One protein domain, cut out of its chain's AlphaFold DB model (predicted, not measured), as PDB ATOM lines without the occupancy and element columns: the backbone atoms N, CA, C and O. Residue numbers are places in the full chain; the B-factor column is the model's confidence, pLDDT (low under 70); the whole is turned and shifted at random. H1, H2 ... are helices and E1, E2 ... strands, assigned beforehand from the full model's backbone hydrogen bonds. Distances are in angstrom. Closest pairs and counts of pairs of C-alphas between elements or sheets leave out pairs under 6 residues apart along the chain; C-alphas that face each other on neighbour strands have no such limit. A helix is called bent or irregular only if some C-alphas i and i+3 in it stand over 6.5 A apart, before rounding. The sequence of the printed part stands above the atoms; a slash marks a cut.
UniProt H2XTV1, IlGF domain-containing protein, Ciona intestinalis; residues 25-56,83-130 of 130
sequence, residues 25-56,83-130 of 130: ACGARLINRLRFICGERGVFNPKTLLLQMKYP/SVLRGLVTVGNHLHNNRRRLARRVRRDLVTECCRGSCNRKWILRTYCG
ATOM      1  N   ALA A  25     307.962 267.061 241.536       64.38
ATOM      2  CA  ALA A  25     306.745 267.741 241.098       64.38
ATOM      3  C   ALA A  25     306.948 268.295 239.682       64.38
ATOM      4  O   ALA A  25     307.624 269.303 239.493       64.38
ATOM      5  N   CYS A  26     306.334 267.650 238.688       75.81
ATOM      6  CA  CYS A  26     306.386 268.049 237.280       75.81
ATOM      7  C   CYS A  26     304.996 268.464 236.764       75.81
ATOM      8  O   CYS A  26     303.964 268.007 237.266       75.81
ATOM      9  N   GLY A  27     304.958 269.332 235.749       73.19
ATOM     10  CA  GLY A  27     303.725 269.691 235.036       73.19
ATOM     11  C   GLY A  27     302.634 270.289 235.933       73.19
ATOM     12  O   GLY A  27     302.879 271.222 236.696       73.19
ATOM     13  N   ALA A  28     301.413 269.755 235.854       73.25
ATOM     14  CA  ALA A  28     300.259 270.276 236.592       73.25
ATOM     15  C   ALA A  28     300.428 270.213 238.123       73.25
ATOM     16  O   ALA A  28     300.019 271.140 238.823       73.25
ATOM     17  N   ARG A  29     301.092 269.172 238.654       76.69
ATOM     18  CA  ARG A  29     301.364 269.057 240.102       76.69
ATOM     19  C   ARG A  29     302.272 270.178 240.598       76.69
ATOM     20  O   ARG A  29     302.070 270.692 241.695       76.69
ATOM     21  N   LEU A  30     303.236 270.583 239.773       78.38
ATOM     22  CA  LEU A  30     304.130 271.698 240.064       78.38
ATOM     23  C   LEU A  30     303.370 273.026 240.091       78.38
ATOM     24  O   LEU A  30     303.500 273.786 241.044       78.38
ATOM     25  N   ILE A  31     302.526 273.277 239.088       78.69
ATOM     26  CA  ILE A  31     301.728 274.508 239.007       78.69
ATOM     27  C   ILE A  31     300.725 274.609 240.164       78.69
ATOM     28  O   ILE A  31     300.612 275.670 240.773       78.69
ATOM     29  N   ASN A  32     300.034 273.521 240.516       79.44
ATOM     30  CA  ASN A  32     299.104 273.518 241.652       79.44
ATOM     31  C   ASN A  32     299.818 273.795 242.977       79.44
ATOM     32  O   ASN A  32     299.332 274.577 243.789       79.44
ATOM     33  N   ARG A  33     301.013 273.231 243.173       78.06
ATOM     34  CA  ARG A  33     301.836 273.528 244.351       78.06
ATOM     35  C   ARG A  33     302.337 274.966 244.373       78.06
ATOM     36  O   ARG A  33     302.320 275.592 245.427       78.06
ATOM     37  N   LEU A  34     302.744 275.511 243.229       80.12
ATOM     38  CA  LEU A  34     303.100 276.925 243.131       80.12
ATOM     39  C   LEU A  34     301.921 277.823 243.505       80.12
ATOM     40  O   LEU A  34     302.109 278.778 244.250       80.12
ATOM     41  N   ARG A  35     300.708 277.496 243.045       81.06
ATOM     42  CA  ARG A  35     299.489 278.225 243.430       81.06
ATOM     43  C   ARG A  35     299.241 278.152 244.929       81.06
ATOM     44  O   ARG A  35     298.926 279.171 245.523       81.06
ATOM     45  N   PHE A  36     299.451 276.989 245.540       83.69
ATOM     46  CA  PHE A  36     299.332 276.840 246.987       83.69
ATOM     47  C   PHE A  36     300.373 277.676 247.752       83.69
ATOM     48  O   PHE A  36     300.019 278.371 248.696       83.69
ATOM     49  N   ILE A  37     301.646 277.676 247.328       81.75
ATOM     50  CA  ILE A  37     302.695 278.480 247.985       81.75
ATOM     51  C   ILE A  37     302.440 279.976 247.829       81.75
ATOM     52  O   ILE A  37     302.607 280.736 248.782       81.75
ATOM     53  N   CYS A  38     302.146 280.408 246.605       81.44
ATOM     54  CA  CYS A  38     301.984 281.822 246.316       81.44
ATOM     55  C   CYS A  38     300.653 282.352 246.858       81.44
ATOM     56  O   CYS A  38     300.561 283.542 247.149       81.44
ATOM     57  N   GLY A  39     299.645 281.491 247.022       84.19
ATOM     58  CA  GLY A  39     298.315 281.880 247.471       84.19
ATOM     59  C   GLY A  39     297.779 283.030 246.620       84.19
ATOM     60  O   GLY A  39     297.785 282.968 245.389       84.19
ATOM     61  N   GLU A  40     297.397 284.114 247.289       81.12
ATOM     62  CA  GLU A  40     296.812 285.311 246.673       81.12
ATOM     63  C   GLU A  40     297.798 286.157 245.859       81.12
ATOM     64  O   GLU A  40     297.384 286.869 244.948       81.12
ATOM     65  N   ARG A  41     299.109 286.030 246.115       78.38
ATOM     66  CA  ARG A  41     300.164 286.667 245.298       78.38
ATOM     67  C   ARG A  41     300.109 286.172 243.848       78.38
ATOM     68  O   ARG A  41     300.427 286.863 242.884       78.38
ATOM     69  N   GLY A  42     299.628 284.944 243.670       76.75
ATOM     70  CA  GLY A  42     299.559 284.318 242.365       76.75
ATOM     71  C   GLY A  42     300.938 283.928 241.836       76.75
ATOM     72  O   GLY A  42     301.993 284.278 242.369       76.75
ATOM     73  N   VAL A  43     300.917 283.118 240.781       79.88
ATOM     74  CA  VAL A  43     302.125 282.535 240.198       79.88
ATOM     75  C   VAL A  43     302.573 283.376 239.013       79.88
ATOM     76  O   VAL A  43     301.885 283.473 237.996       79.88
ATOM     77  N   PHE A  44     303.758 283.951 239.132       77.19
ATOM     78  CA  PHE A  44     304.429 284.705 238.096       77.19
ATOM     79  C   PHE A  44     305.400 283.807 237.314       77.19
ATOM     80  O   PHE A  44     306.287 283.175 237.888       77.19
ATOM     81  N   ASN A  45     305.265 283.762 235.985       73.81
ATOM     82  CA  ASN A  45     306.195 283.039 235.121       73.81
ATOM     83  C   ASN A  45     307.235 284.014 234.511       73.81
ATOM     84  O   ASN A  45     306.909 284.817 233.629       73.81
ATOM     85  N   PRO A  46     308.516 283.954 234.922       66.56
ATOM     86  CA  PRO A  46     309.553 284.845 234.406       66.56
ATOM     87  C   PRO A  46     309.847 284.628 232.914       66.56
ATOM     88  O   PRO A  46     310.288 285.559 232.236       66.56
ATOM     89  N   LYS A  47     309.542 283.442 232.366       68.00
ATOM     90  CA  LYS A  47     309.708 283.134 230.937       68.00
ATOM     91  C   LYS A  47     308.742 283.944 230.075       68.00
ATOM     92  O   LYS A  47     309.144 284.439 229.026       68.00
ATOM     93  N   THR A  48     307.514 284.167 230.549       66.69
ATOM     94  CA  THR A  48     306.538 285.026 229.860       66.69
ATOM     95  C   THR A  48     306.985 286.486 229.782       66.69
ATOM     96  O   THR A  48     306.856 287.081 228.716       66.69
ATOM     97  N   LEU A  49     307.608 287.050 230.828       65.69
ATOM     98  CA  LEU A  49     308.168 288.413 230.747       65.69
ATOM     99  C   LEU A  49     309.336 288.502 229.751       65.69
ATOM    100  O   LEU A  49     309.452 289.490 229.028       65.69
ATOM    101  N   LEU A  50     310.205 287.485 229.677       66.81
ATOM    102  CA  LEU A  50     311.284 287.482 228.681       66.81
ATOM    103  C   LEU A  50     310.752 287.395 227.256       66.81
ATOM    104  O   LEU A  50     311.292 288.061 226.377       66.81
ATOM    105  N   LEU A  51     309.715 286.590 227.025       65.19
ATOM    106  CA  LEU A  51     309.080 286.488 225.712       65.19
ATOM    107  C   LEU A  51     308.412 287.807 225.314       65.19
ATOM    108  O   LEU A  51     308.587 288.239 224.178       65.19
ATOM    109  N   GLN A  52     307.746 288.488 226.251       64.75
ATOM    110  CA  GLN A  52     307.191 289.825 226.022       64.75
ATOM    111  C   GLN A  52     308.269 290.859 225.685       64.75
ATOM    112  O   GLN A  52     308.094 291.633 224.750       64.75
ATOM    113  N   MET A  53     309.404 290.847 226.392       64.81
ATOM    114  CA  MET A  53     310.524 291.745 226.089       64.81
ATOM    115  C   MET A  53     311.251 291.395 224.785       64.81
ATOM    116  O   MET A  53     311.800 292.282 224.137       64.81
ATOM    117  N   LYS A  54     311.319 290.111 224.408       64.81
ATOM    118  CA  LYS A  54     311.985 289.663 223.174       64.81
ATOM    119  C   LYS A  54     311.127 289.928 221.934       64.81
ATOM    120  O   LYS A  54     311.685 290.210 220.880       64.81
ATOM    121  N   TYR A  55     309.803 289.850 222.064       63.44
ATOM    122  CA  TYR A  55     308.846 290.050 220.976       63.44
ATOM    123  C   TYR A  55     307.717 290.997 221.416       63.44
ATOM    124  O   TYR A  55     306.589 290.540 221.659       63.44
ATOM    125  N   PRO A  56     307.993 292.311 221.531       57.72
ATOM    126  CA  PRO A  56     306.968 293.291 221.866       57.72
ATOM    127  C   PRO A  56     305.854 293.247 220.806       57.72
ATOM    128  O   PRO A  56     306.110 293.385 219.615       57.72
ATOM    129  N   SER A  83     320.701 316.342 229.530       59.94
ATOM    130  CA  SER A  83     320.134 315.765 230.754       59.94
ATOM    131  C   SER A  83     319.073 314.689 230.483       59.94
ATOM    132  O   SER A  83     319.097 313.648 231.143       59.94
ATOM    133  N   VAL A  84     318.206 314.869 229.479       59.81
ATOM    134  CA  VAL A  84     317.239 313.848 229.025       59.81
ATOM    135  C   VAL A  84     317.975 312.630 228.464       59.81
ATOM    136  O   VAL A  84     317.632 311.494 228.795       59.81
ATOM    137  N   LEU A  85     319.053 312.847 227.705       57.59
ATOM    138  CA  LEU A  85     319.908 311.767 227.200       57.59
ATOM    139  C   LEU A  85     320.569 310.966 228.338       57.59
ATOM    140  O   LEU A  85     320.540 309.735 228.310       57.59
ATOM    141  N   ARG A  86     321.090 311.616 229.394       61.19
ATOM    142  CA  ARG A  86     321.603 310.908 230.592       61.19
ATOM    143  C   ARG A  86     320.513 310.135 231.336       61.19
ATOM    144  O   ARG A  86     320.768 309.020 231.801       61.19
ATOM    145  N   GLY A  87     319.305 310.693 231.430       56.94
ATOM    146  CA  GLY A  87     318.146 310.008 232.001       56.94
ATOM    147  C   GLY A  87     317.812 308.733 231.226       56.94
ATOM    148  O   GLY A  87     317.705 307.658 231.818       56.94
ATOM    149  N   LEU A  88     317.761 308.815 229.895       59.81
ATOM    150  CA  LEU A  88     317.499 307.676 229.013       59.81
ATOM    151  C   LEU A  88     318.585 306.596 229.098       59.81
ATOM    152  O   LEU A  88     318.254 305.413 229.140       59.81
ATOM    153  N   VAL A  89     319.865 306.970 229.200       65.81
ATOM    154  CA  VAL A  89     320.969 306.016 229.428       65.81
ATOM    155  C   VAL A  89     320.821 305.313 230.780       65.81
ATOM    156  O   VAL A  89     320.990 304.097 230.872       65.81
ATOM    157  N   THR A  90     320.452 306.048 231.829       66.19
ATOM    158  CA  THR A  90     320.242 305.488 233.174       66.19
ATOM    159  C   THR A  90     319.063 304.510 233.194       66.19
ATOM    160  O   THR A  90     319.185 303.394 233.706       66.19
ATOM    161  N   VAL A  91     317.946 304.882 232.561       64.88
ATOM    162  CA  VAL A  91     316.772 304.015 232.379       64.88
ATOM    163  C   VAL A  91     317.133 302.788 231.536       64.88
ATOM    164  O   VAL A  91     316.808 301.662 231.916       64.88
ATOM    165  N   GLY A  92     317.878 302.968 230.443       63.34
ATOM    166  CA  GLY A  92     318.369 301.888 229.585       63.34
ATOM    167  C   GLY A  92     319.254 300.890 230.333       63.34
ATOM    168  O   GLY A  92     319.044 299.679 230.235       63.34
ATOM    169  N   ASN A  93     320.178 301.377 231.164       64.62
ATOM    170  CA  ASN A  93     321.026 300.544 232.018       64.62
ATOM    171  C   ASN A  93     320.209 299.767 233.058       64.62
ATOM    172  O   ASN A  93     320.450 298.575 233.279       64.62
ATOM    173  N   HIS A  94     319.200 300.400 233.663       60.59
ATOM    174  CA  HIS A  94     318.274 299.728 234.575       60.59
ATOM    175  C   HIS A  94     317.486 298.610 233.882       60.59
ATOM    176  O   HIS A  94     317.405 297.492 234.402       60.59
ATOM    177  N   LEU A  95     316.952 298.879 232.691       63.69
ATOM    178  CA  LEU A  95     316.220 297.901 231.888       63.69
ATOM    179  C   LEU A  95     317.122 296.742 231.446       63.69
ATOM    180  O   LEU A  95     316.729 295.579 231.562       63.69
ATOM    181  N   HIS A  96     318.358 297.019 231.022       69.44
ATOM    182  CA  HIS A  96     319.346 295.999 230.651       69.44
ATOM    183  C   HIS A  96     319.719 295.096 231.829       69.44
ATOM    184  O   HIS A  96     319.731 293.866 231.709       69.44
ATOM    185  N   ASN A  97     319.953 295.683 233.004       70.06
ATOM    186  CA  ASN A  97     320.251 294.935 234.222       70.06
ATOM    187  C   ASN A  97     319.072 294.064 234.664       70.06
ATOM    188  O   ASN A  97     319.263 292.891 235.006       70.06
ATOM    189  N   ASN A  98     317.849 294.593 234.600       65.88
ATOM    190  CA  ASN A  98     316.636 293.827 234.875       65.88
ATOM    191  C   ASN A  98     316.454 292.681 233.878       65.88
ATOM    192  O   ASN A  98     316.201 291.548 234.295       65.88
ATOM    193  N   ARG A  99     316.692 292.919 232.586       66.19
ATOM    194  CA  ARG A  99     316.651 291.881 231.549       66.19
ATOM    195  C   ARG A  99     317.680 290.782 231.806       66.19
ATOM    196  O   ARG A  99     317.328 289.606 231.748       66.19
ATOM    197  N   ARG A 100     318.923 291.126 232.168       67.81
ATOM    198  CA  ARG A 100     319.958 290.142 232.547       67.81
ATOM    199  C   ARG A 100     319.584 289.350 233.799       67.81
ATOM    200  O   ARG A 100     319.884 288.160 233.882       67.81
ATOM    201  N   ARG A 101     318.964 289.984 234.799       66.62
ATOM    202  CA  ARG A 101     318.479 289.299 236.014       66.62
ATOM    203  C   ARG A 101     317.344 288.336 235.685       66.62
ATOM    204  O   ARG A 101     317.372 287.199 236.147       66.62
ATOM    205  N   LEU A 102     316.393 288.755 234.856       66.88
ATOM    206  CA  LEU A 102     315.288 287.906 234.429       66.88
ATOM    207  C   LEU A 102     315.778 286.742 233.556       66.88
ATOM    208  O   LEU A 102     315.390 285.607 233.797       66.88
ATOM    209  N   ALA A 103     316.710 286.988 232.631       65.88
ATOM    210  CA  ALA A 103     317.361 285.946 231.835       65.88
ATOM    211  C   ALA A 103     318.042 284.893 232.717       65.88
ATOM    212  O   ALA A 103     317.874 283.699 232.489       65.88
ATOM    213  N   ARG A 104     318.745 285.316 233.778       65.44
ATOM    214  CA  ARG A 104     319.335 284.398 234.765       65.44
ATOM    215  C   ARG A 104     318.284 283.599 235.540       65.44
ATOM    216  O   ARG A 104     318.490 282.409 235.752       65.44
ATOM    217  N   ARG A 105     317.168 284.225 235.934       63.91
ATOM    218  CA  ARG A 105     316.051 283.540 236.614       63.91
ATOM    219  C   ARG A 105     315.373 282.509 235.714       63.91
ATOM    220  O   ARG A 105     315.047 281.440 236.198       63.91
ATOM    221  N   VAL A 106     315.214 282.803 234.424       62.78
ATOM    222  CA  VAL A 106     314.638 281.862 233.447       62.78
ATOM    223  C   VAL A 106     315.616 280.756 233.068       62.78
ATOM    224  O   VAL A 106     315.190 279.638 232.816       62.78
ATOM    225  N   ARG A 107     316.929 281.026 233.067       55.25
ATOM    226  CA  ARG A 107     317.946 279.996 232.800       55.25
ATOM    227  C   ARG A 107     317.924 278.876 233.849       55.25
ATOM    228  O   ARG A 107     318.262 277.746 233.521       55.25
ATOM    229  N   ARG A 108     317.492 279.176 235.082       61.72
ATOM    230  CA  ARG A 108     317.098 278.166 236.075       61.72
ATOM    231  C   ARG A 108     315.631 277.812 235.861       61.72
ATOM    232  O   ARG A 108     314.741 278.333 236.535       61.72
ATOM    233  N   ASP A 109     315.394 276.975 234.857       71.12
ATOM    234  CA  ASP A 109     314.050 276.520 234.522       71.12
ATOM    235  C   ASP A 109     313.444 275.808 235.741       71.12
ATOM    236  O   ASP A 109     314.044 274.909 236.333       71.12
ATOM    237  N   LEU A 110     312.232 276.223 236.114       73.19
ATOM    238  CA  LEU A 110     311.465 275.652 237.223       73.19
ATOM    239  C   LEU A 110     311.397 274.117 237.144       73.19
ATOM    240  O   LEU A 110     311.447 273.433 238.158       73.19
ATOM    241  N   VAL A 111     311.299 273.579 235.928       73.31
ATOM    242  CA  VAL A 111     311.271 272.135 235.670       73.31
ATOM    243  C   VAL A 111     312.613 271.490 236.030       73.31
ATOM    244  O   VAL A 111     312.656 270.435 236.653       73.31
ATOM    245  N   THR A 112     313.733 272.118 235.700       72.06
ATOM    246  CA  THR A 112     315.051 271.563 236.015       72.06
ATOM    247  C   THR A 112     315.305 271.558 237.523       72.06
ATOM    248  O   THR A 112     315.813 270.576 238.046       72.06
ATOM    249  N   GLU A 113     314.877 272.604 238.229       77.06
ATOM    250  CA  GLU A 113     315.087 272.745 239.678       77.06
ATOM    251  C   GLU A 113     314.082 271.936 240.520       77.06
ATOM    252  O   GLU A 113     314.475 271.255 241.459       77.06
ATOM    253  N   CYS A 114     312.783 271.979 240.197       77.31
ATOM    254  CA  CYS A 114     311.730 271.339 241.005       77.31
ATOM    255  C   CYS A 114     311.306 269.946 240.528       77.31
ATOM    256  O   CYS A 114     310.794 269.156 241.321       77.31
ATOM    257  N   CYS A 115     311.425 269.665 239.228       77.75
ATOM    258  CA  CYS A 115     310.984 268.389 238.665       77.75
ATOM    259  C   CYS A 115     312.146 267.392 238.571       77.75
ATOM    260  O   CYS A 115     311.960 266.234 238.933       77.75
ATOM    261  N   ARG A 116     313.347 267.833 238.162       75.06
ATOM    262  CA  ARG A 116     314.554 266.980 238.138       75.06
ATOM    263  C   ARG A 116     315.397 267.043 239.415       75.06
ATOM    264  O   ARG A 116     316.128 266.099 239.685       75.06
ATOM    265  N   GLY A 117     315.315 268.138 240.166       74.94
ATOM    266  CA  GLY A 117     316.073 268.352 241.398       74.94
ATOM    267  C   GLY A 117     315.193 268.432 242.643       74.94
ATOM    268  O   GLY A 117     314.031 268.021 242.637       74.94
ATOM    269  N   SER A 118     315.761 268.992 243.712       76.81
ATOM    270  CA  SER A 118     315.001 269.453 244.871       76.81
ATOM    271  C   SER A 118     314.919 270.973 244.844       76.81
ATOM    272  O   SER A 118     315.953 271.644 244.890       76.81
ATOM    273  N   CYS A 119     313.717 271.534 244.843       77.94
ATOM    274  CA  CYS A 119     313.557 272.975 244.923       77.94
ATOM    275  C   CYS A 119     313.136 273.437 246.315       77.94
ATOM    276  O   CYS A 119     312.402 272.766 247.037       77.94
ATOM    277  N   ASN A 120     313.637 274.614 246.688       81.19
ATOM    278  CA  ASN A 120     313.434 275.215 247.999       81.19
ATOM    279  C   ASN A 120     312.258 276.200 247.963       81.19
ATOM    280  O   ASN A 120     312.220 277.103 247.119       81.19
ATOM    281  N   ARG A 121     311.348 276.100 248.937       81.06
ATOM    282  CA  ARG A 121     310.219 277.027 249.101       81.06
ATOM    283  C   ARG A 121     310.630 278.505 249.124       81.06
ATOM    284  O   ARG A 121     309.980 279.325 248.475       81.06
ATOM    285  N   LYS A 122     311.735 278.870 249.795       82.31
ATOM    286  CA  LYS A 122     312.246 280.261 249.823       82.31
ATOM    287  C   LYS A 122     312.617 280.765 248.426       82.31
ATOM    288  O   LYS A 122     312.392 281.933 248.106       82.31
ATOM    289  N   TRP A 123     313.185 279.896 247.591       79.69
ATOM    290  CA  TRP A 123     313.546 280.243 246.219       79.69
ATOM    291  C   TRP A 123     312.303 280.435 245.345       79.69
ATOM    292  O   TRP A 123     312.240 281.415 244.598       79.69
ATOM    293  N   ILE A 124     311.295 279.569 245.495       79.25
ATOM    294  CA  ILE A 124     310.007 279.692 244.801       79.25
ATOM    295  C   ILE A 124     309.335 281.025 245.138       79.25
ATOM    296  O   ILE A 124     309.016 281.788 244.227       79.25
ATOM    297  N   LEU A 125     309.187 281.336 246.430       80.75
ATOM    298  CA  LEU A 125     308.536 282.561 246.899       80.75
ATOM    299  C   LEU A 125     309.172 283.827 246.314       80.75
ATOM    300  O   LEU A 125     308.470 284.773 245.980       80.75
ATOM    301  N   ARG A 126     310.500 283.843 246.159       80.25
ATOM    302  CA  ARG A 126     311.240 284.997 245.624       80.25
ATOM    303  C   ARG A 126     311.190 285.104 244.095       80.25
ATOM    304  O   ARG A 126     311.428 286.181 243.543       80.25
ATOM    305  N   THR A 127     310.982 283.986 243.405       74.50
ATOM    306  CA  THR A 127     311.203 283.893 241.952       74.50
ATOM    307  C   THR A 127     309.901 283.796 241.165       74.50
ATOM    308  O   THR A 127     309.832 284.352 240.069       74.50
ATOM    309  N   TYR A 128     308.894 283.123 241.725       77.69
ATOM    310  CA  TYR A 128     307.653 282.752 241.043       77.69
ATOM    311  C   TYR A 128     306.380 283.231 241.754       77.69
ATOM    312  O   TYR A 128     305.311 283.042 241.190       77.69
ATOM    313  N   CYS A 129     306.447 283.843 242.941       79.88
ATOM    314  CA  CYS A 129     305.279 284.487 243.560       79.88
ATOM    315  C   CYS A 129     305.342 286.004 243.340       79.88
ATOM    316  O   CYS A 129     306.412 286.589 243.532       79.88
ATOM    317  N   GLY A 130     304.236 286.595 242.873       68.25
ATOM    318  CA  GLY A 130     304.162 287.971 242.354       68.25
ATOM    319  C   GLY A 130     303.412 288.955 243.234       68.25
ATOM    320  O   GLY A 130     302.432 288.548 243.877       68.25
TER     321      GLY A 130
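Overview. This is residues 25 to 56 and 83 to 130 of the 130 residues of the protein "IlGF domain-containing protein" of Ciona intestinalis (UniProt H2XTV1). A small head of short helices, H1, H4 and H5, is joined to one long helix, H3, whose residues 83 to 98 stick out as a free arm. H2 packs steeply on residues 99 to 106 of H3, beyond that arm. The 80 printed residues, mostly helix by class, hold five named helices and one strand in the order H1, H2, H3, H4, E1, H5. The whole is loose, with a radius of gyration of the C-alphas of 15.4 A, and only just elongated, spanning 50 by 25 by 24 A.

Arrangement. H1, residues 27 to 41, is irregular, with C-alphas 37 and 40 9.1 A apart. With residues 34 to 38 alone it touches H5, residues 121 to 127, about perpendicular at 77 degrees; the closest C-alphas, of Cys 38 and Leu 125, are 6.6 A apart. With residues 27 to 30 alone it only just touches H4, residues 110 to 115, with 3 pairs of C-alphas within 8 A, the closest those of Leu 30 and Cys 114 at 7.7 A. H2, residues 46 to 54, touches H3, residues 83 to 107, at a steep tilt of 45 degrees, opposite ways; the closest C-alphas, of Lys 47 and Val 106, are 5.7 A apart. H1 and H3 are apart. E1, residues 118 to 120, pairs with no named strand. Every O i to N i+4 pair is within hydrogen-bond range in H2, H3, H4 and H5, and 9 of 11 in H1.

Along the chain. H1 begins at C-alpha 27 (303.725, 269.691, 235.036) and is 20.2 A long. H2 measures 12.5 A and H3 35.9 A, from C-alpha 83 (320.134, 315.765, 230.754). H4, E1 and H5 follow; H5 ends at C-alpha 127 (311.203, 283.893, 241.952).

Size, cuts and confidence. The farthest C-alphas, of Arg 29 and Ser 83, are 51.2 A apart. Residues 57 to 82 are not printed, and C-alphas 56 and 83 across the cut are 27.5 A apart. The links printed whole are tight. Mean pLDDT of the printed part is 71.2; 38 residues are under 70, among them 46 to 56 and 83 to 96.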